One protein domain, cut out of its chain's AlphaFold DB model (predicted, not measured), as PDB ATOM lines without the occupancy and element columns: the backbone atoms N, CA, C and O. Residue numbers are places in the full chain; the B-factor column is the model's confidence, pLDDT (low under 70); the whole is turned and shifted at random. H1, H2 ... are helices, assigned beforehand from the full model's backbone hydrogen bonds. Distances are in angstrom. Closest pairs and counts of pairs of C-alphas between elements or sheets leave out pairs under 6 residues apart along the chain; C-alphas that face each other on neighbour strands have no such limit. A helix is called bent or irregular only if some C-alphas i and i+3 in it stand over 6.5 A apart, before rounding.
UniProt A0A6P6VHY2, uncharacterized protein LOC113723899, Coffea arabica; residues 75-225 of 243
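What this domain is: This is residues 75 to 225 of the 243 residues of the protein "uncharacterized protein LOC113723899" of Coffea arabica (UniProt A0A6P6VHY2). What shape does the backbone make? Helices H2 to H6 fold back and forth as an up-and-down bundle, each running against the one before it, with H4 in the middle. The longer H1 packs on H2 at one side, and its residues 75 to 83 stick out. What is it made of, and how large is it? The printed part, class all helix, has 151 residues with six named helices, H1 to H6 in order, and no named strand. It is compact, with a radius of gyration of the C-alphas of 16.4 A, and spans 47 by 47 by 28 A.

Where its parts are: Where does the first helix lie? H1, residues 75 to 107, begins with C-alpha 75 at (45.843, -13.191, -64.520) and measures 48.4 A from first to last C-alpha. Which helices follow? H2 is residues 112 to 132, 30.9 A; H3 134 to 155, 31.6 A, irregular with C-alphas 135 and 138 7.6 A apart; H4 162 to 178, 24.3 A. H5 is 185 to 204, 29.9 A, and H6 209 to 223, 21.0 A, ending at C-alpha 223 (36.351, -50.539, -55.097).

How they stand to each other: What does H1 touch? H1 and H2 form a hairpin at a shallow tilt of 25 degrees, closest at the C-alphas of Leu 94 and Ala 121, 5.5 A. Which helix is the hub? H4 touches H2, H3, H5 and H6; its closest C-alphas to H5 are Gly 170 and Ala 194, 4.0 A. H4 only just touches H6, with residues 167 to 174 alone and 3 pairs of C-alphas within 8 A. Are the O i to N i+4 pairs within hydrogen-bond range? Every pair is in H1, H2, H4 and H6, with 16 of 18 in H3 and 15 of 16 in H5.

The domain as a whole: Is the printed part cut, or any link long? It has no cut, and no link is long. Where is confidence low? Mean pLDDT of the printed part is 89.5, and residue 225 is under 70.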
ATOM      1  N   ARG A  75      47.291 -12.944 -64.624       76.31
ATOM      2  CA  ARG A  75      45.843 -13.191 -64.520       76.31
ATOM      3  C   ARG A  75      45.521 -14.290 -63.510       76.31
ATOM      4  O   ARG A  75      44.635 -14.095 -62.685       76.31
ATOM      5  N   ASN A  76      46.251 -15.402 -63.538       76.56
ATOM      6  CA  ASN A  76      46.078 -16.510 -62.600       76.56
ATOM      7  C   ASN A  76      46.412 -16.088 -61.171       76.56
ATOM      8  O   ASN A  76      45.667 -16.424 -60.262       76.56
ATOM      9  N   TYR A  77      47.472 -15.301 -60.968       78.12
ATOM     10  CA  TYR A  77      47.789 -14.734 -59.659       78.12
ATOM     11  C   TYR A  77      46.650 -13.850 -59.137       78.12
ATOM     12  O   TYR A  77      46.231 -13.993 -57.990       78.12
ATOM     13  N   LYS A  78      46.098 -12.979 -59.990       79.44
ATOM     14  CA  LYS A  78      44.964 -12.125 -59.623       79.44
ATOM     15  C   LYS A  78      43.714 -12.939 -59.286       79.44
ATOM     16  O   LYS A  78      43.041 -12.618 -58.315       79.44
ATOM     17  N   ILE A  79      43.421 -13.988 -60.057       78.31
ATOM     18  CA  ILE A  79      42.313 -14.908 -59.768       78.31
ATOM     19  C   ILE A  79      42.552 -15.598 -58.424       78.31
ATOM     20  O   ILE A  79      41.689 -15.518 -57.563       78.31
ATOM     21  N   SER A  80      43.723 -16.196 -58.198       77.94
ATOM     22  CA  SER A  80      44.051 -16.855 -56.928       77.94
ATOM     23  C   SER A  80      43.943 -15.918 -55.724       77.94
ATOM     24  O   SER A  80      43.442 -16.341 -54.690       77.94
ATOM     25  N   SER A  81      44.365 -14.656 -55.857       78.06
ATOM     26  CA  SER A  81      44.202 -13.638 -54.808       78.06
ATOM     27  C   SER A  81      42.729 -13.377 -54.502       78.06
ATOM     28  O   SER A  81      42.333 -13.465 -53.353       78.06
ATOM     29  N   ILE A  82      41.904 -13.133 -55.528       80.06
ATOM     30  CA  ILE A  82      40.463 -12.896 -55.343       80.06
ATOM     31  C   ILE A  82      39.790 -14.117 -54.705       80.06
ATOM     32  O   ILE A  82      38.915 -13.974 -53.861       80.06
ATOM     33  N   LEU A  83      40.186 -15.326 -55.107       77.88
ATOM     34  CA  LEU A  83      39.650 -16.555 -54.527       77.88
ATOM     35  C   LEU A  83      40.052 -16.730 -53.066       77.88
ATOM     36  O   LEU A  83      39.232 -17.195 -52.285       77.88
ATOM     37  N   ALA A  84      41.278 -16.356 -52.699       78.06
ATOM     38  CA  ALA A  84      41.710 -16.370 -51.307       78.06
ATOM     39  C   ALA A  84      40.859 -15.412 -50.462       78.06
ATOM     40  O   ALA A  84      40.308 -15.851 -49.457       78.06
ATOM     41  N   ASP A  85      40.672 -14.172 -50.928       76.50
ATOM     42  CA  ASP A  85      39.865 -13.157 -50.237       76.50
ATOM     43  C   ASP A  85      38.411 -13.637 -50.054       76.50
ATOM     44  O   ASP A  85      37.861 -13.605 -48.955       76.50
ATOM     45  N   VAL A  86      37.799 -14.179 -51.114       80.75
ATOM     46  CA  VAL A  86      36.430 -14.719 -51.052       80.75
ATOM     47  C   VAL A  86      36.338 -15.918 -50.105       80.75
ATOM     48  O   VAL A  86      35.362 -16.034 -49.368       80.75
ATOM     49  N   CYS A  87      37.320 -16.822 -50.105       80.44
ATOM     50  CA  CYS A  87      37.331 -17.963 -49.187       80.44
ATOM     51  C   CYS A  87      37.452 -17.524 -47.721       80.44
ATOM     52  O   CYS A  87      36.785 -18.116 -46.871       80.44
ATOM     53  N   GLU A  88      38.253 -16.497 -47.435       80.31
ATOM     54  CA  GLU A  88      38.396 -15.917 -46.096       80.31
ATOM     55  C   GLU A  88      37.073 -15.295 -45.627       80.31
ATOM     56  O   GLU A  88      36.550 -15.683 -44.580       80.31
ATOM     57  N   GLU A  89      36.449 -14.444 -46.449       81.31
ATOM     58  CA  GLU A  89      35.125 -13.874 -46.161       81.31
ATOM     59  C   GLU A  89      34.057 -14.967 -45.950       81.31
ATOM     60  O   GLU A  89      33.237 -14.893 -45.028       81.31
ATOM     61  N   CYS A  90      34.067 -16.021 -46.775       83.44
ATOM     62  CA  CYS A  90      33.148 -17.151 -46.622       83.44
ATOM     63  C   CYS A  90      33.363 -17.884 -45.292       83.44
ATOM     64  O   CYS A  90      32.386 -18.229 -44.617       83.44
ATOM     65  N   GLU A  91      34.614 -18.131 -44.899       84.75
ATOM     66  CA  GLU A  91      34.913 -18.768 -43.618       84.75
ATOM     67  C   GLU A  91      34.426 -17.905 -42.442       84.75
ATOM     68  O   GLU A  91      33.775 -18.430 -41.530       84.75
ATOM     69  N   GLU A  92      34.650 -16.589 -42.478       83.88
ATOM     70  CA  GLU A  92      34.174 -15.665 -41.442       83.88
ATOM     71  C   GLU A  92      32.648 -15.694 -41.292       83.88
ATOM     72  O   GLU A  92      32.117 -15.747 -40.172       83.88
ATOM     73  N   LEU A  93      31.916 -15.704 -42.410       85.06
ATOM     74  CA  LEU A  93      30.457 -15.816 -42.408       85.06
ATOM     75  C   LEU A  93      29.991 -17.131 -41.771       85.06
ATOM     76  O   LEU A  93      29.062 -17.124 -40.955       85.06
ATOM     77  N   LEU A  94      30.654 -18.248 -42.077       84.12
ATOM     78  CA  LEU A  94      30.334 -19.561 -41.511       84.12
ATOM     79  C   LEU A  94      30.643 -19.631 -40.008       84.12
ATOM     80  O   LEU A  94      29.844 -20.174 -39.235       84.12
ATOM     81  N   ILE A  95      31.748 -19.027 -39.561       84.88
ATOM     82  CA  ILE A  95      32.082 -18.893 -38.134       84.88
ATOM     83  C   ILE A  95      31.005 -18.074 -37.415       84.88
ATOM     84  O   ILE A  95      30.503 -18.481 -36.359       84.88
ATOM     85  N   ASN A  96      30.603 -16.940 -37.987       82.62
ATOM     86  CA  ASN A  96      29.570 -16.080 -37.416       82.62
ATOM     87  C   ASN A  96      28.198 -16.768 -37.378       82.62
ATOM     88  O   ASN A  96      27.488 -16.651 -36.373       82.62
ATOM     89  N   ALA A  97      27.841 -17.544 -38.403       83.44
ATOM     90  CA  ALA A  97      26.651 -18.391 -38.386       83.44
ATOM     91  C   ALA A  97      26.714 -19.415 -37.239       83.44
ATOM     92  O   ALA A  97      25.772 -19.522 -36.453       83.44
ATOM     93  N   GLY A  98      27.854 -20.089 -37.056       86.69
ATOM     94  CA  GLY A  98      28.072 -21.009 -35.937       86.69
ATOM     95  C   GLY A  98      27.905 -20.346 -34.563       86.69
ATOM     96  O   GLY A  98      27.296 -20.929 -33.665       86.69
ATOM     97  N   ARG A  99      28.373 -19.100 -34.393       87.19
ATOM     98  CA  ARG A  99      28.163 -18.311 -33.160       87.19
ATOM     99  C   ARG A  99      26.678 -18.020 -32.916       87.19
ATOM    100  O   ARG A  99      26.214 -18.186 -31.788       87.19
ATOM    101  N   LYS A 100      25.929 -17.646 -33.959       85.50
ATOM    102  CA  LYS A 100      24.478 -17.396 -33.880       85.50
ATOM    103  C   LYS A 100      23.700 -18.666 -33.525       85.50
ATOM    104  O   LYS A 100      22.864 -18.624 -32.627       85.50
ATOM    105  N   TYR A 101      24.011 -19.805 -34.145       87.12
ATOM    106  CA  TYR A 101      23.347 -21.072 -33.813       87.12
ATOM    107  C   TYR A 101      23.707 -21.582 -32.419       87.12
ATOM    108  O   TYR A 101      22.842 -22.101 -31.717       87.12
ATOM    109  N   ARG A 102      24.949 -21.379 -31.963       88.38
ATOM    110  CA  ARG A 102      25.325 -21.652 -30.569       88.38
ATOM    111  C   ARG A 102      24.475 -20.840 -29.594       88.38
ATOM    112  O   ARG A 102      23.993 -21.398 -28.612       88.38
ATOM    113  N   LEU A 103      24.284 -19.546 -29.864       85.38
ATOM    114  CA  LEU A 103      23.421 -18.692 -29.049       85.38
ATOM    115  C   LEU A 103      21.968 -19.189 -29.069       85.38
ATOM    116  O   LEU A 103      21.370 -19.325 -28.003       85.38
ATOM    117  N   ALA A 104      21.429 -19.532 -30.242       83.62
ATOM    118  CA  ALA A 104      20.083 -20.093 -30.366       83.62
ATOM    119  C   ALA A 104      19.913 -21.361 -29.513       83.62
ATOM    120  O   ALA A 104      18.974 -21.446 -28.729       83.62
ATOM    121  N   LEU A 105      20.875 -22.289 -29.563       85.50
ATOM    122  CA  LEU A 105      20.839 -23.515 -28.756       85.50
ATOM    123  C   LEU A 105      21.076 -23.292 -27.258       85.50
ATOM    124  O   LEU A 105      20.742 -24.161 -26.457       85.50
ATOM    125  N   SER A 106      21.645 -22.154 -26.856       87.88
ATOM    126  CA  SER A 106      21.719 -21.782 -25.437       87.88
ATOM    127  C   SER A 106      20.381 -21.269 -24.893       87.88
ATOM    128  O   SER A 106      20.141 -21.360 -23.692       87.88
ATOM    129  N   ILE A 107      19.516 -20.751 -25.773       90.56
ATOM    130  CA  ILE A 107      18.153 -20.314 -25.449       90.56
ATOM    131  C   ILE A 107      17.200 -21.513 -25.497       90.56
ATOM    132  O   ILE A 107      16.449 -21.733 -24.550       90.56
ATOM    133  N   ASP A 108      17.259 -22.302 -26.572       91.19
ATOM    134  CA  ASP A 108      16.507 -23.546 -26.731       91.19
ATOM    135  C   ASP A 108      17.419 -24.685 -27.209       91.19
ATOM    136  O   ASP A 108      17.675 -24.872 -28.400       91.19
ATOM    137  N   GLY A 109      17.871 -25.502 -26.256       88.75
ATOM    138  CA  GLY A 109      18.706 -26.673 -26.527       88.75
ATOM    139  C   GLY A 109      17.998 -27.803 -27.281       88.75
ATOM    140  O   GLY A 109      18.631 -28.825 -27.557       88.75
ATOM    141  N   ASN A 110      16.708 -27.666 -27.598       92.06
ATOM    142  CA  ASN A 110      15.940 -28.614 -28.401       92.06
ATOM    143  C   ASN A 110      15.616 -28.096 -29.809       92.06
ATOM    144  O   ASN A 110      14.925 -28.806 -30.542       92.06
ATOM    145  N   ASP A 111      16.120 -26.927 -30.223       90.81
ATOM    146  CA  ASP A 111      15.879 -26.416 -31.575       90.81
ATOM    147  C   ASP A 111      16.617 -27.259 -32.635       90.81
ATOM    148  O   ASP A 111      17.784 -27.049 -32.974       90.81
ATOM    149  N   VAL A 112      15.889 -28.231 -33.182       92.56
ATOM    150  CA  VAL A 112      16.327 -29.165 -34.230       92.56
ATOM    151  C   VAL A 112      16.809 -28.425 -35.483       92.56
ATOM    152  O   VAL A 112      17.786 -28.849 -36.103       92.56
ATOM    153  N   ARG A 113      16.178 -27.300 -35.850       90.50
ATOM    154  CA  ARG A 113      16.565 -26.521 -37.039       90.50
ATOM    155  C   ARG A 113      17.892 -25.814 -36.808       90.50
ATOM    156  O   ARG A 113      18.750 -25.831 -37.688       90.50
ATOM    157  N   ALA A 114      18.089 -25.242 -35.620       89.38
ATOM    158  CA  ALA A 114      19.366 -24.641 -35.249       89.38
ATOM    159  C   ALA A 114      20.498 -25.684 -35.219       89.38
ATOM    160  O   ALA A 114      21.597 -25.394 -35.691       89.38
ATOM    161  N   MET A 115      20.242 -26.909 -34.740       91.88
ATOM    162  CA  MET A 115      21.225 -28.005 -34.804       91.88
ATOM    163  C   MET A 115      21.578 -28.375 -36.243       91.88
ATOM    164  O   MET A 115      22.760 -28.419 -36.583       91.88
ATOM    165  N   TYR A 116      20.567 -28.599 -37.084       90.81
ATOM    166  CA  TYR A 116      20.761 -28.954 -38.488       90.81
ATOM    167  C   TYR A 116      21.565 -27.885 -39.237       90.81
ATOM    168  O   TYR A 116      22.593 -28.189 -39.847       90.81
ATOM    169  N   ASN A 117      21.160 -26.620 -39.123       91.19
ATOM    170  CA  ASN A 117      21.821 -25.521 -39.818       91.19
ATOM    171  C   ASN A 117      23.230 -25.242 -39.278       91.19
ATOM    172  O   ASN A 117      24.116 -24.864 -40.046       91.19
ATOM    173  N   TRP A 118      23.482 -25.473 -37.984       94.88
ATOM    174  CA  TRP A 118      24.846 -25.427 -37.457       94.88
ATOM    175  C   TRP A 118      25.704 -26.555 -38.039       94.88
ATOM    176  O   TRP A 118      26.838 -26.306 -38.448       94.88
ATOM    177  N   GLY A 119      25.160 -27.770 -38.149       94.44
ATOM    178  CA  GLY A 119      25.821 -28.881 -38.834       94.44
ATOM    179  C   GLY A 119      26.184 -28.544 -40.281       94.44
ATOM    180  O   GLY A 119      27.316 -28.786 -40.696       94.44
ATOM    181  N   LEU A 120      25.280 -27.900 -41.028       93.31
ATOM    182  CA  LEU A 120      25.555 -27.423 -42.390       93.31
ATOM    183  C   LEU A 120      26.666 -26.367 -42.434       93.31
ATOM    184  O   LEU A 120      27.587 -26.492 -43.238       93.31
ATOM    185  N   ALA A 121      26.616 -25.355 -41.564       91.12
ATOM    186  CA  ALA A 121      27.649 -24.319 -41.512       91.12
ATOM    187  C   ALA A 121      29.038 -24.916 -41.222       91.12
ATOM    188  O   ALA A 121      30.030 -24.546 -41.851       91.12
ATOM    189  N   LEU A 122      29.107 -25.890 -40.308       93.81
ATOM    190  CA  LEU A 122      30.333 -26.634 -40.029       93.81
ATOM    191  C   LEU A 122      30.768 -27.465 -41.239       93.81
ATOM    192  O   LEU A 122      31.927 -27.400 -41.633       93.81
ATOM    193  N   PHE A 123      29.854 -28.194 -41.879       94.56
ATOM    194  CA  PHE A 123      30.163 -28.995 -43.063       94.56
ATOM    195  C   PHE A 123      30.786 -28.156 -44.189       94.56
ATOM    196  O   PHE A 123      31.830 -28.534 -44.718       94.56
ATOM    197  N   PHE A 124      30.203 -27.001 -44.518       92.44
ATOM    198  CA  PHE A 124      30.745 -26.123 -45.560       92.44
ATOM    199  C   PHE A 124      32.091 -25.512 -45.165       92.44
ATOM    200  O   PHE A 124      33.004 -25.456 -45.988       92.44
ATOM    201  N   ARG A 125      32.268 -25.136 -43.892       91.75
ATOM    202  CA  ARG A 125      33.565 -24.648 -43.398       91.75
ATOM    203  C   ARG A 125      34.646 -25.724 -43.496       91.75
ATOM    204  O   ARG A 125      35.770 -25.442 -43.894       91.75
ATOM    205  N   ALA A 126      34.303 -26.966 -43.175       91.06
ATOM    206  CA  ALA A 126      35.204 -28.103 -43.303       91.06
ATOM    207  C   ALA A 126      35.648 -28.332 -44.758       91.06
ATOM    208  O   ALA A 126      36.809 -28.653 -45.001       91.06
ATOM    209  N   GLN A 127      34.737 -28.151 -45.723       89.38
ATOM    210  CA  GLN A 127      35.060 -28.238 -47.150       89.38
ATOM    211  C   GLN A 127      36.030 -27.136 -47.581       89.38
ATOM    212  O   GLN A 127      37.035 -27.456 -48.210       89.38
ATOM    213  N   LEU A 128      35.792 -25.883 -47.172       86.31
ATOM    214  CA  LEU A 128      36.718 -24.776 -47.446       86.31
ATOM    215  C   LEU A 128      38.125 -25.082 -46.918       86.31
ATOM    216  O   LEU A 128      39.096 -24.982 -47.663       86.31
ATOM    217  N   LEU A 129      38.236 -25.540 -45.667       84.75
ATOM    218  CA  LEU A 129      39.526 -25.909 -45.074       84.75
ATOM    219  C   LEU A 129      40.195 -27.082 -45.801       84.75
ATOM    220  O   LEU A 129      41.412 -27.087 -45.976       84.75
ATOM    221  N   ALA A 130      39.424 -28.078 -46.246       83.19
ATOM    222  CA  ALA A 130      39.963 -29.211 -46.995       83.19
ATOM    223  C   ALA A 130      40.570 -28.782 -48.345       83.19
ATOM    224  O   ALA A 130      41.566 -29.375 -48.776       83.19
ATOM    225  N   ASP A 131      40.010 -27.748 -48.976       82.31
ATOM    226  CA  ASP A 131      40.443 -27.238 -50.281       82.31
ATOM    227  C   ASP A 131      41.690 -26.333 -50.200       82.31
ATOM    228  O   ASP A 131      42.417 -26.210 -51.188       82.31
ATOM    229  N   VAL A 132      42.020 -25.778 -49.022       77.12
ATOM    230  CA  VAL A 132      43.289 -25.046 -48.780       77.12
ATOM    231  C   VAL A 132      44.507 -25.960 -48.976       77.12
ATOM    232  O   VAL A 132      45.579 -25.517 -49.396       77.12
ATOM    233  N   GLY A 133      44.349 -27.255 -48.693       72.06
ATOM    234  CA  GLY A 133      45.363 -28.281 -48.918       72.06
ATOM    235  C   GLY A 133      45.815 -29.002 -47.642       72.06
ATOM    236  O   GLY A 133      45.198 -28.895 -46.582       72.06
ATOM    237  N   PRO A 134      46.915 -29.777 -47.705       74.69
ATOM    238  CA  PRO A 134      47.274 -30.732 -46.654       74.69
ATOM    239  C   PRO A 134      47.623 -30.084 -45.306       74.69
ATOM    240  O   PRO A 134      47.526 -30.755 -44.282       74.69
ATOM    241  N   GLY A 135      48.004 -28.800 -45.294       77.25
ATOM    242  CA  GLY A 135      48.287 -28.054 -44.064       77.25
ATOM    243  C   GLY A 135      47.060 -27.868 -43.165       77.25
ATOM    244  O   GLY A 135      47.208 -27.860 -41.950       77.25
ATOM    245  N   ALA A 136      45.862 -27.813 -43.753       84.44
ATOM    246  CA  ALA A 136      44.591 -27.642 -43.047       84.44
ATOM    247  C   ALA A 136      43.799 -28.959 -42.912       84.44
ATOM    248  O   ALA A 136      42.667 -28.968 -42.440       84.44
ATOM    249  N   ALA A 137      44.376 -30.106 -43.299       85.50
ATOM    250  CA  ALA A 137      43.655 -31.381 -43.321       85.50
ATOM    251  C   ALA A 137      43.216 -31.867 -41.927       85.50
ATOM    252  O   ALA A 137      42.169 -32.499 -41.802       85.50
ATOM    253  N   ARG A 138      44.008 -31.596 -40.879       88.50
ATOM    254  CA  ARG A 138      43.639 -31.947 -39.496       88.50
ATOM    255  C   ARG A 138      42.436 -31.129 -39.040       88.50
ATOM    256  O   ARG A 138      41.463 -31.687 -38.553       88.50
ATOM    257  N   ASP A 139      42.522 -29.832 -39.269       87.75
ATOM    258  CA  ASP A 139      41.498 -28.860 -38.937       87.75
ATOM    259  C   ASP A 139      40.194 -29.213 -39.684       87.75
ATOM    260  O   ASP A 139      39.152 -29.443 -39.075       87.75
ATOM    261  N   ALA A 140      40.247 -29.421 -41.001       87.31
ATOM    262  CA  ALA A 140      39.090 -29.873 -41.773       87.31
ATOM    263  C   ALA A 140      38.433 -31.144 -41.191       87.31
ATOM    264  O   ALA A 140      37.207 -31.205 -41.075       87.31
ATOM    265  N   ASP A 141      39.224 -32.146 -40.780       92.81
ATOM    266  CA  ASP A 141      38.700 -33.383 -40.179       92.81
ATOM    267  C   ASP A 141      37.940 -33.132 -38.872       92.81
ATOM    268  O   ASP A 141      36.889 -33.736 -38.650       92.81
ATOM    269  N   GLU A 142      38.441 -32.231 -38.029       91.69
ATOM    270  CA  GLU A 142      37.791 -31.850 -36.776       91.69
ATOM    271  C   GLU A 142      36.481 -31.089 -37.024       91.69
ATOM    272  O   GLU A 142      35.509 -31.303 -36.295       91.69
ATOM    273  N   VAL A 143      36.384 -30.282 -38.094       92.25
ATOM    274  CA  VAL A 143      35.152 -29.512 -38.367       92.25
ATOM    275  C   VAL A 143      34.115 -30.493 -38.889       92.25
ATOM    276  O   VAL A 143      32.957 -30.444 -38.473       92.25
ATOM    277  N   PHE A 144      34.518 -31.414 -39.773       95.25
ATOM    278  CA  PHE A 144      33.630 -32.471 -40.245       95.25
ATOM    279  C   PHE A 144      33.107 -33.321 -39.088       95.25
ATOM    280  O   PHE A 144      31.927 -33.665 -39.090       95.25
ATOM    281  N   LEU A 145      33.944 -33.652 -38.099       95.19
ATOM    282  CA  LEU A 145      33.497 -34.394 -36.920       95.19
ATOM    283  C   LEU A 145      32.451 -33.604 -36.119       95.19
ATOM    284  O   LEU A 145      31.416 -34.154 -35.756       95.19
ATOM    285  N   ALA A 146      32.646 -32.304 -35.930       93.50
ATOM    286  CA  ALA A 146      31.647 -31.486 -35.254       93.50
ATOM    287  C   ALA A 146      30.358 -31.298 -36.063       93.50
ATOM    288  O   ALA A 146      29.280 -31.215 -35.477       93.50
ATOM    289  N   ALA A 147      30.435 -31.250 -37.396       95.31
ATOM    290  CA  ALA A 147      29.249 -31.265 -38.251       95.31
ATOM    291  C   ALA A 147      28.446 -32.558 -38.041       95.31
ATOM    292  O   ALA A 147      27.232 -32.510 -37.848       95.31
ATOM    293  N   ILE A 148      29.145 -33.696 -38.004       96.12
ATOM    294  CA  ILE A 148      28.579 -35.015 -37.706       96.12
ATOM    295  C   ILE A 148      27.891 -35.019 -36.337       96.12
ATOM    296  O   ILE A 148      26.726 -35.402 -36.262       96.12
ATOM    297  N   ASP A 149      28.545 -34.510 -35.290       94.38
ATOM    298  CA  ASP A 149      27.950 -34.416 -33.951       94.38
ATOM    299  C   ASP A 149      26.641 -33.611 -33.948       94.38
ATOM    300  O   ASP A 149      25.713 -33.916 -33.198       94.38
ATOM    301  N   LYS A 150      26.538 -32.565 -34.779       92.94
ATOM    302  CA  LYS A 150      25.300 -31.781 -34.897       92.94
ATOM    303  C   LYS A 150      24.202 -32.525 -35.643       92.94
ATOM    304  O   LYS A 150      23.049 -32.432 -35.222       92.94
ATOM    305  N   PHE A 151      24.532 -33.270 -36.696       93.38
ATOM    306  CA  PHE A 151      23.556 -34.119 -37.381       93.38
ATOM    307  C   PHE A 151      23.059 -35.251 -36.470       93.38
ATOM    308  O   PHE A 151      21.855 -35.492 -36.417       93.38
ATOM    309  N   ASP A 152      23.944 -35.862 -35.681       93.06
ATOM    310  CA  ASP A 152      23.593 -36.892 -34.694       93.06
ATOM    311  C   ASP A 152      22.700 -36.346 -33.568       93.06
ATOM    312  O   ASP A 152      21.633 -36.894 -33.268       93.06
ATOM    313  N   ALA A 153      23.075 -35.198 -32.992       89.88
ATOM    314  CA  ALA A 153      22.280 -34.531 -31.961       89.88
ATOM    315  C   ALA A 153      20.884 -34.137 -32.467       89.88
ATOM    316  O   ALA A 153      19.901 -34.249 -31.731       89.88
ATOM    317  N   MET A 154      20.795 -33.696 -33.724       92.19
ATOM    318  CA  MET A 154      19.534 -33.377 -34.387       92.19
ATOM    319  C   MET A 154      18.660 -34.631 -34.538       92.19
ATOM    320  O   MET A 154      17.515 -34.631 -34.076       92.19
ATOM    321  N   MET A 155      19.211 -35.716 -35.097       90.62
ATOM    322  CA  MET A 155      18.477 -36.968 -35.330       90.62
ATOM    323  C   MET A 155      18.042 -37.665 -34.039       90.62
ATOM    324  O   MET A 155      16.984 -38.291 -34.000       90.62
ATOM    325  N   SER A 156      18.800 -37.496 -32.954       91.00
ATOM    326  CA  SER A 156      18.422 -37.983 -31.621       91.00
ATOM    327  C   SER A 156      17.171 -37.296 -31.057       91.00
ATOM    328  O   SER A 156      16.540 -37.822 -30.140       91.00
ATOM    329  N   LYS A 157      16.804 -36.114 -31.571       89.69
ATOM    330  CA  LYS A 157      15.630 -35.346 -31.122       89.69
ATOM    331  C   LYS A 157      14.440 -35.453 -32.065       89.69
ATOM    332  O   LYS A 157      13.302 -35.403 -31.603       89.69
ATOM    333  N   SER A 158      14.678 -35.531 -33.371       88.94
ATOM    334  CA  SER A 158      13.623 -35.524 -34.383       88.94
ATOM    335  C   SER A 158      14.115 -36.098 -35.705       88.94
ATOM    336  O   SER A 158      15.290 -36.000 -36.039       88.94
ATOM    337  N   ASN A 159      13.191 -36.633 -36.499       85.88
ATOM    338  CA  ASN A 159      13.457 -37.148 -37.839       85.88
ATOM    339  C   ASN A 159      13.017 -36.193 -38.969       85.88
ATOM    340  O   ASN A 159      13.081 -36.580 -40.132       85.88
ATOM    341  N   ILE A 160      12.590 -34.960 -38.660       82.81
ATOM    342  CA  ILE A 160      12.052 -34.007 -39.659       82.81
ATOM    343  C   ILE A 160      13.050 -33.710 -40.791       82.81
ATOM    344  O   ILE A 160      12.638 -33.544 -41.934       82.81
ATOM    345  N   HIS A 161      14.349 -33.674 -40.489       82.88
ATOM    346  CA  HIS A 161      15.424 -33.465 -41.469       82.88
ATOM    347  C   HIS A 161      16.266 -34.731 -41.694       82.88
ATOM    348  O   HIS A 161      17.411 -34.631 -42.128       82.88
ATOM    349  N   ALA A 162      15.749 -35.919 -41.357       87.56
ATOM    350  CA  ALA A 162      16.538 -37.153 -41.381       87.56
ATOM    351  C   ALA A 162      17.149 -37.477 -42.758       87.56
ATOM    352  O   ALA A 162      18.356 -37.711 -42.786       87.56
ATOM    353  N   PRO A 163      16.418 -37.429 -43.895       90.25
ATOM    354  CA  PRO A 163      17.004 -37.771 -45.195       90.25
ATOM    355  C   PRO A 163      18.182 -36.856 -45.558       90.25
ATOM    356  O   PRO A 163      19.267 -37.329 -45.905       90.25
ATOM    357  N   ASP A 164      18.000 -35.543 -45.391       89.88
ATOM    358  CA  ASP A 164      19.030 -34.549 -45.697       89.88
ATOM    359  C   ASP A 164      20.226 -34.653 -44.743       89.88
ATOM    360  O   ASP A 164      21.379 -34.552 -45.163       89.88
ATOM    361  N   ALA A 165      19.980 -34.883 -43.452       91.12
ATOM    362  CA  ALA A 165      21.040 -35.024 -42.462       91.12
ATOM    363  C   ALA A 165      21.854 -36.307 -42.653       91.12
ATOM    364  O   ALA A 165      23.078 -36.255 -42.551       91.12
ATOM    365  N   LEU A 166      21.210 -37.431 -42.986       95.06
ATOM    366  CA  LEU A 166      21.886 -38.682 -43.339       95.06
ATOM    367  C   LEU A 166      22.771 -38.491 -44.574       95.06
ATOM    368  O   LEU A 166      23.947 -38.860 -44.554       95.06
ATOM    369  N   PHE A 167      22.251 -37.833 -45.614       95.25
ATOM    370  CA  PHE A 167      23.029 -37.485 -46.801       95.25
ATOM    371  C   PHE A 167      24.247 -36.611 -46.462       95.25
ATOM    372  O   PHE A 167      25.373 -36.928 -46.856       95.25
ATOM    373  N   ARG A 168      24.056 -35.531 -45.694       95.38
ATOM    374  CA  ARG A 168      25.136 -34.607 -45.305       95.38
ATOM    375  C   ARG A 168      26.164 -35.265 -44.383       95.38
ATOM    376  O   ARG A 168      27.361 -35.033 -44.549       95.38
ATOM    377  N   TRP A 169      25.733 -36.125 -43.464       97.56
ATOM    378  CA  TRP A 169      26.622 -36.924 -42.621       97.56
ATOM    379  C   TRP A 169      27.434 -37.906 -43.477       97.56
ATOM    380  O   TRP A 169      28.665 -37.936 -43.383       97.56
ATOM    381  N   GLY A 170      26.791 -38.643 -44.388       97.62
ATOM    382  CA  GLY A 170      27.478 -39.518 -45.342       97.62
ATOM    383  C   GLY A 170      28.543 -38.771 -46.149       97.62
ATOM    384  O   GLY A 170      29.695 -39.216 -46.227       97.62
ATOM    385  N   ALA A 171      28.205 -37.579 -46.642       97.12
ATOM    386  CA  ALA A 171      29.139 -36.704 -47.343       97.12
ATOM    387  C   ALA A 171      30.312 -36.277 -46.453       97.12
ATOM    388  O   ALA A 171      31.462 -36.343 -46.892       97.12
ATOM    389  N   ALA A 172      30.061 -35.901 -45.196       97.44
ATOM    390  CA  ALA A 172      31.107 -35.523 -44.245       97.44
ATOM    391  C   ALA A 172      32.097 -36.672 -44.017       97.44
ATOM    392  O   ALA A 172      33.309 -36.475 -44.103       97.44
ATOM    393  N   LEU A 173      31.607 -37.897 -43.809       97.88
ATOM    394  CA  LEU A 173      32.462 -39.080 -43.655       97.88
ATOM    395  C   LEU A 173      33.264 -39.385 -44.919       97.88
ATOM    396  O   LEU A 173      34.451 -39.718 -44.836       97.88
ATOM    397  N   GLN A 174      32.654 -39.248 -46.097       96.25
ATOM    398  CA  GLN A 174      33.358 -39.438 -47.359       96.25
ATOM    399  C   GLN A 174      34.472 -38.397 -47.541       96.25
ATOM    400  O   GLN A 174      35.580 -38.773 -47.935       96.25
ATOM    401  N   GLN A 175      34.242 -37.130 -47.182       96.31
ATOM    402  CA  GLN A 175      35.285 -36.098 -47.201       96.31
ATOM    403  C   GLN A 175      36.390 -36.380 -46.179       96.31
ATOM    404  O   GLN A 175      37.561 -36.418 -46.556       96.31
ATOM    405  N   ARG A 176      36.050 -36.727 -44.930       96.19
ATOM    406  CA  ARG A 176      37.034 -37.177 -43.922       96.19
ATOM    407  C   ARG A 176      37.896 -38.329 -44.440       96.19
ATOM    408  O   ARG A 176      39.108 -38.358 -44.236       96.19
ATOM    409  N   SER A 177      37.303 -39.256 -45.194       95.44
ATOM    410  CA  SER A 177      38.032 -40.365 -45.820       95.44
ATOM    411  C   SER A 177      39.067 -39.902 -46.861       95.44
ATOM    412  O   SER A 177      40.068 -40.586 -47.097       95.44
ATOM    413  N   ARG A 178      38.845 -38.763 -47.525       93.06
ATOM    414  CA  ARG A 178      39.758 -38.173 -48.521       93.06
ATOM    415  C   ARG A 178      40.931 -37.444 -47.873       93.06
ATOM    416  O   ARG A 178      42.008 -37.439 -48.459       93.06
ATOM    417  N   LEU A 179      40.765 -36.981 -46.635       92.25
ATOM    418  CA  LEU A 179      41.841 -36.441 -45.792       92.25
ATOM    419  C   LEU A 179      42.803 -37.528 -45.279       92.25
ATOM    420  O   LEU A 179      43.830 -37.231 -44.674       92.25
ATOM    421  N   ARG A 180      42.488 -38.812 -45.498       91.31
ATOM    422  CA  ARG A 180      43.341 -39.942 -45.115       91.31
ATOM    423  C   ARG A 180      44.176 -40.447 -46.293       91.31
ATOM    424  O   ARG A 180      43.715 -40.437 -47.438       91.31
ATOM    425  N   PRO A 181      45.367 -41.023 -46.032       88.94
ATOM    426  CA  PRO A 181      46.146 -41.691 -47.067       88.94
ATOM    427  C   PRO A 181      45.333 -42.759 -47.804       88.94
ATOM    428  O   PRO A 181      44.576 -43.522 -47.196       88.94
ATOM    429  N   ARG A 182      45.565 -42.898 -49.116       84.38
ATOM    430  CA  ARG A 182      44.822 -43.819 -49.999       84.38
ATOM    431  C   ARG A 182      44.758 -45.268 -49.494       84.38
ATOM    432  O   ARG A 182      43.787 -45.963 -49.768       84.38
ATOM    433  N   LYS A 183      45.790 -45.725 -48.778       84.19
ATOM    434  CA  LYS A 183      45.911 -47.087 -48.226       84.19
ATOM    435  C   LYS A 183      45.623 -47.163 -46.714       84.19
ATOM    436  O   LYS A 183      46.080 -48.097 -46.057       84.19
ATOM    437  N   SER A 184      44.890 -46.201 -46.150       89.12
ATOM    438  CA  SER A 184      44.487 -46.218 -44.739       89.12
ATOM    439  C   SER A 184      43.284 -47.135 -44.488       89.12
ATOM    440  O   SER A 184      42.264 -47.036 -45.166       89.12
ATOM    441  N   LYS A 185      43.370 -48.003 -43.468       90.75
ATOM    442  CA  LYS A 185      42.216 -48.799 -43.005       90.75
ATOM    443  C   LYS A 185      41.084 -47.902 -42.495       90.75
ATOM    444  O   LYS A 185      39.919 -48.247 -42.652       90.75
ATOM    445  N   GLU A 186      41.428 -46.754 -41.917       91.69
ATOM    446  CA  GLU A 186      40.467 -45.752 -41.449       91.69
ATOM    447  C   GLU A 186      39.655 -45.175 -42.614       91.69
ATOM    448  O   GLU A 186      38.435 -45.103 -42.519       91.69
ATOM    449  N   LYS A 187      40.298 -44.892 -43.761       93.25
ATOM    450  CA  LYS A 187      39.605 -44.455 -44.987       93.25
ATOM    451  C   LYS A 187      38.500 -45.437 -45.385       93.25
ATOM    452  O   LYS A 187      37.390 -45.020 -45.692       93.25
ATOM    453  N   VAL A 188      38.792 -46.740 -45.356       93.31
ATOM    454  CA  VAL A 188      37.810 -47.782 -45.702       93.31
ATOM    455  C   VAL A 188      36.646 -47.801 -44.716       93.31
ATOM    456  O   VAL A 188      35.505 -47.911 -45.152       93.31
ATOM    457  N   LYS A 189      36.916 -47.673 -43.411       94.31
ATOM    458  CA  LYS A 189      35.862 -47.619 -42.386       94.31
ATOM    459  C   LYS A 189      34.934 -46.422 -42.598       94.31
ATOM    460  O   LYS A 189      33.725 -46.613 -42.655       94.31
ATOM    461  N   LEU A 190      35.503 -45.233 -42.799       95.88
ATOM    462  CA  LEU A 190      34.747 -44.004 -43.061       95.88
ATOM    463  C   LEU A 190      33.870 -44.142 -44.313       95.88
ATOM    464  O   LEU A 190      32.686 -43.834 -44.272       95.88
ATOM    465  N   LEU A 191      34.417 -44.685 -45.406       95.81
ATOM    466  CA  LEU A 191      33.648 -44.931 -46.631       95.81
ATOM    467  C   LEU A 191      32.545 -45.988 -46.445       95.81
ATOM    468  O   LEU A 191      31.477 -45.877 -47.036       95.81
ATOM    469  N   GLN A 192      32.772 -47.028 -45.639       96.06
ATOM    470  CA  GLN A 192      31.737 -48.022 -45.336       96.06
ATOM    471  C   GLN A 192      30.593 -47.426 -44.516       96.06
ATOM    472  O   GLN A 192      29.441 -47.773 -44.758       96.06
ATOM    473  N   GLN A 193      30.905 -46.544 -43.567       96.44
ATOM    474  CA  GLN A 193      29.901 -45.816 -42.794       96.44
ATOM    475  C   GLN A 193      29.136 -44.824 -43.678       96.44
ATOM    476  O   GLN A 193      27.911 -44.830 -43.657       96.44
ATOM    477  N   ALA A 194      29.837 -44.052 -44.518       97.69
ATOM    478  CA  ALA A 194      29.218 -43.144 -45.484       97.69
ATOM    479  C   ALA A 194      28.235 -43.876 -46.406       97.69
ATOM    480  O   ALA A 194      27.114 -43.421 -46.604       97.69
ATOM    481  N   ARG A 195      28.630 -45.053 -46.914       97.44
ATOM    482  CA  ARG A 195      27.767 -45.897 -47.745       97.44
ATOM    483  C   ARG A 195      26.451 -46.242 -47.044       97.44
ATOM    484  O   ARG A 195      25.412 -46.093 -47.668       97.44
ATOM    485  N   ARG A 196      26.508 -46.671 -45.777       97.69
ATOM    486  CA  ARG A 196      25.306 -47.020 -45.000       97.69
ATOM    487  C   ARG A 196      24.382 -45.822 -44.834       97.69
ATOM    488  O   ARG A 196      23.206 -45.949 -45.103       97.69
ATOM    489  N   LEU A 197      24.923 -44.648 -44.508       96.31
ATOM    490  CA  LEU A 197      24.110 -43.435 -44.371       96.31
ATOM    491  C   LEU A 197      23.427 -43.032 -45.683       96.31
ATOM    492  O   LEU A 197      22.296 -42.559 -45.661       96.31
ATOM    493  N   TYR A 198      24.085 -43.224 -46.832       97.56
ATOM    494  CA  TYR A 198      23.434 -43.002 -48.124       97.56
ATOM    495  C   TYR A 198      22.361 -44.053 -48.429       97.56
ATOM    496  O   TYR A 198      21.333 -43.704 -48.994       97.56
ATOM    497  N   GLU A 199      22.592 -45.322 -48.076       96.50
ATOM    498  CA  GLU A 199      21.587 -46.390 -48.177       96.50
ATOM    499  C   GLU A 199      20.365 -46.048 -47.300       96.50
ATOM    500  O   GLU A 199      19.253 -45.992 -47.817       96.50
ATOM    501  N   ASP A 200      20.583 -45.675 -46.036       94.69
ATOM    502  CA  ASP A 200      19.534 -45.262 -45.097       94.69
ATOM    503  C   ASP A 200      18.778 -44.015 -45.593       94.69
ATOM    504  O   ASP A 200      17.567 -43.917 -45.430       94.69
ATOM    505  N   ALA A 201      19.459 -43.052 -46.230       94.44
ATOM    506  CA  ALA A 201      18.805 -41.885 -46.827       94.44
ATOM    507  C   ALA A 201      17.902 -42.262 -48.022       94.44
ATOM    508  O   ALA A 201      16.837 -41.664 -48.193       94.44
ATOM    509  N   LEU A 202      18.290 -43.262 -48.824       95.25
ATOM    510  CA  LEU A 202      17.479 -43.766 -49.942       95.25
ATOM    511  C   LEU A 202      16.266 -44.581 -49.484       95.25
ATOM    512  O   LEU A 202      15.300 -44.682 -50.238       95.25
ATOM    513  N   ASP A 203      16.277 -45.117 -48.263       95.06
ATOM    514  CA  ASP A 203      15.091 -45.757 -47.683       95.06
ATOM    515  C   ASP A 203      13.956 -44.744 -47.431       95.06
ATOM    516  O   ASP A 203      12.783 -45.126 -47.411       95.06
ATOM    517  N   PHE A 204      14.274 -43.449 -47.283       91.38
ATOM    518  CA  PHE A 204      13.274 -42.376 -47.205       91.38
ATOM    519  C   PHE A 204      12.807 -41.895 -48.583       91.38
ATOM    520  O   PHE A 204      11.612 -41.672 -48.778       91.38
ATOM    521  N   ASP A 205      13.739 -41.708 -49.519       89.38
ATOM    522  CA  ASP A 205      13.461 -41.291 -50.896       89.38
ATOM    523  C   ASP A 205      14.402 -42.005 -51.871       89.38
ATOM    524  O   ASP A 205      15.540 -41.587 -52.104       89.38
ATOM    525  N   SER A 206      13.903 -43.085 -52.475       92.12
ATOM    526  CA  SER A 206      14.680 -43.931 -53.383       92.12
ATOM    527  C   SER A 206      15.055 -43.234 -54.691       92.12
ATOM    528  O   SER A 206      16.016 -43.639 -55.354       92.12
ATOM    529  N   GLU A 207      14.318 -42.192 -55.082       92.00
ATOM    530  CA  GLU A 207      14.515 -41.502 -56.357       92.00
ATOM    531  C   GLU A 207      15.501 -40.337 -56.257       92.00
ATOM    532  O   GLU A 207      15.955 -39.844 -57.300       92.00
ATOM    533  N   ASN A 208      15.926 -39.965 -55.043       92.25
ATOM    534  CA  ASN A 208      16.867 -38.877 -54.806       92.25
ATOM    535  C   ASN A 208      18.171 -39.076 -55.602       92.25
ATOM    536  O   ASN A 208      19.028 -39.910 -55.288       92.25
ATOM    537  N   VAL A 209      18.313 -38.291 -56.675       94.88
ATOM    538  CA  VAL A 209      19.432 -38.387 -57.623       94.88
ATOM    539  C   VAL A 209      20.752 -38.073 -56.924       94.88
ATOM    540  O   VAL A 209      21.729 -38.794 -57.119       94.88
ATOM    541  N   GLN A 210      20.769 -37.050 -56.068       93.19
ATOM    542  CA  GLN A 210      21.979 -36.593 -55.384       93.19
ATOM    543  C   GLN A 210      22.533 -37.679 -54.455       93.19
ATOM    544  O   GLN A 210      23.733 -37.967 -54.474       93.19
ATOM    545  N   VAL A 211      21.663 -38.340 -53.685       95.12
ATOM    546  CA  VAL A 211      22.070 -39.433 -52.790       95.12
ATOM    547  C   VAL A 211      22.564 -40.639 -53.593       95.12
ATOM    548  O   VAL A 211      23.602 -41.213 -53.257       95.12
ATOM    549  N   ARG A 212      21.897 -41.000 -54.701       96.75
ATOM    550  CA  ARG A 212      22.348 -42.096 -55.581       96.75
ATOM    551  C   ARG A 212      23.713 -41.823 -56.207       96.75
ATOM    552  O   ARG A 212      24.550 -42.726 -56.277       96.75
ATOM    553  N   GLU A 213      23.961 -40.596 -56.649       96.69
ATOM    554  CA  GLU A 213      25.258 -40.187 -57.192       96.69
ATOM    555  C   GLU A 213      26.355 -40.233 -56.125       96.69
ATOM    556  O   GLU A 213      27.436 -40.784 -56.369       96.69
ATOM    557  N   ALA A 214      26.070 -39.737 -54.920       95.44
ATOM    558  CA  ALA A 214      27.001 -39.793 -53.799       95.44
ATOM    559  C   ALA A 214      27.313 -41.240 -53.381       95.44
ATOM    560  O   ALA A 214      28.484 -41.597 -53.218       95.44
ATOM    561  N   LEU A 215      26.299 -42.107 -53.319       97.38
ATOM    562  CA  LEU A 215      26.460 -43.538 -53.067       97.38
ATOM    563  C   LEU A 215      27.332 -44.202 -54.138       97.38
ATOM    564  O   LEU A 215      28.288 -44.910 -53.812       97.38
ATOM    565  N   SER A 216      27.057 -43.937 -55.416       96.81
ATOM    566  CA  SER A 216      27.842 -44.451 -56.546       96.81
ATOM    567  C   SER A 216      29.312 -44.013 -56.472       96.81
ATOM    568  O   SER A 216      30.232 -44.828 -56.637       96.81
ATOM    569  N   SER A 217      29.550 -42.742 -56.139       95.75
ATOM    570  CA  SER A 217      30.885 -42.184 -55.911       95.75
ATOM    571  C   SER A 217      31.599 -42.883 -54.746       95.75
ATOM    572  O   SER A 217      32.727 -43.361 -54.893       95.75
ATOM    573  N   CYS A 218      30.917 -43.051 -53.613       95.88
ATOM    574  CA  CYS A 218      31.450 -43.717 -52.424       95.88
ATOM    575  C   CYS A 218      31.806 -45.191 -52.680       95.88
ATOM    576  O   CYS A 218      32.884 -45.663 -52.305       95.88
ATOM    577  N   VAL A 219      30.935 -45.928 -53.375       95.12
ATOM    578  CA  VAL A 219      31.180 -47.323 -53.776       95.12
ATOM    579  C   VAL A 219      32.364 -47.419 -54.737       95.12
ATOM    580  O   VAL A 219      33.186 -48.336 -54.624       95.12
ATOM    581  N   SER A 220      32.497 -46.459 -55.652       93.31
ATOM    582  CA  SER A 220      33.643 -46.384 -56.558       93.31
ATOM    583  C   SER A 220      34.950 -46.193 -55.784       93.31
ATOM    584  O   SER A 220      35.903 -46.937 -56.019       93.31
ATOM    585  N   GLU A 221      34.993 -45.287 -54.803       91.75
ATOM    586  CA  GLU A 221      36.164 -45.099 -53.932       91.75
ATOM    587  C   GLU A 221      36.518 -46.367 -53.133       91.75
ATOM    588  O   GLU A 221      37.699 -46.719 -53.029       91.75
ATOM    589  N   LEU A 222      35.516 -47.102 -52.635       89.81
ATOM    590  CA  LEU A 222      35.712 -48.387 -51.948       89.81
ATOM    591  C   LEU A 222      36.316 -49.461 -52.864       89.81
ATOM    592  O   LEU A 222      37.181 -50.225 -52.431       89.81
ATOM    593  N   LYS A 223      35.891 -49.525 -54.131       85.62
ATOM    594  CA  LYS A 223      36.351 -50.539 -55.097       85.62
ATOM    595  C   LYS A 223      37.851 -50.447 -55.381       85.62
ATOM    596  O   LYS A 223      38.494 -51.474 -55.599       85.62
ATOM    597  N   TYR A 224      38.421 -49.243 -55.361       72.94
ATOM    598  CA  TYR A 224      39.850 -49.026 -55.616       72.94
ATOM    599  C   TYR A 224      40.755 -49.325 -54.412       72.94
ATOM    600  O   TYR A 224      41.970 -49.110 -54.496       72.94
ATOM    601  N   TRP A 225      40.206 -49.852 -53.313       68.75
ATOM    602  CA  TRP A 225      40.995 -50.398 -52.216       68.75
ATOM    603  C   TRP A 225      41.638 -51.736 -52.626       68.75
ATOM    604  O   TRP A 225      40.923 -52.716 -52.863       68.75
TER     605      TRP A 225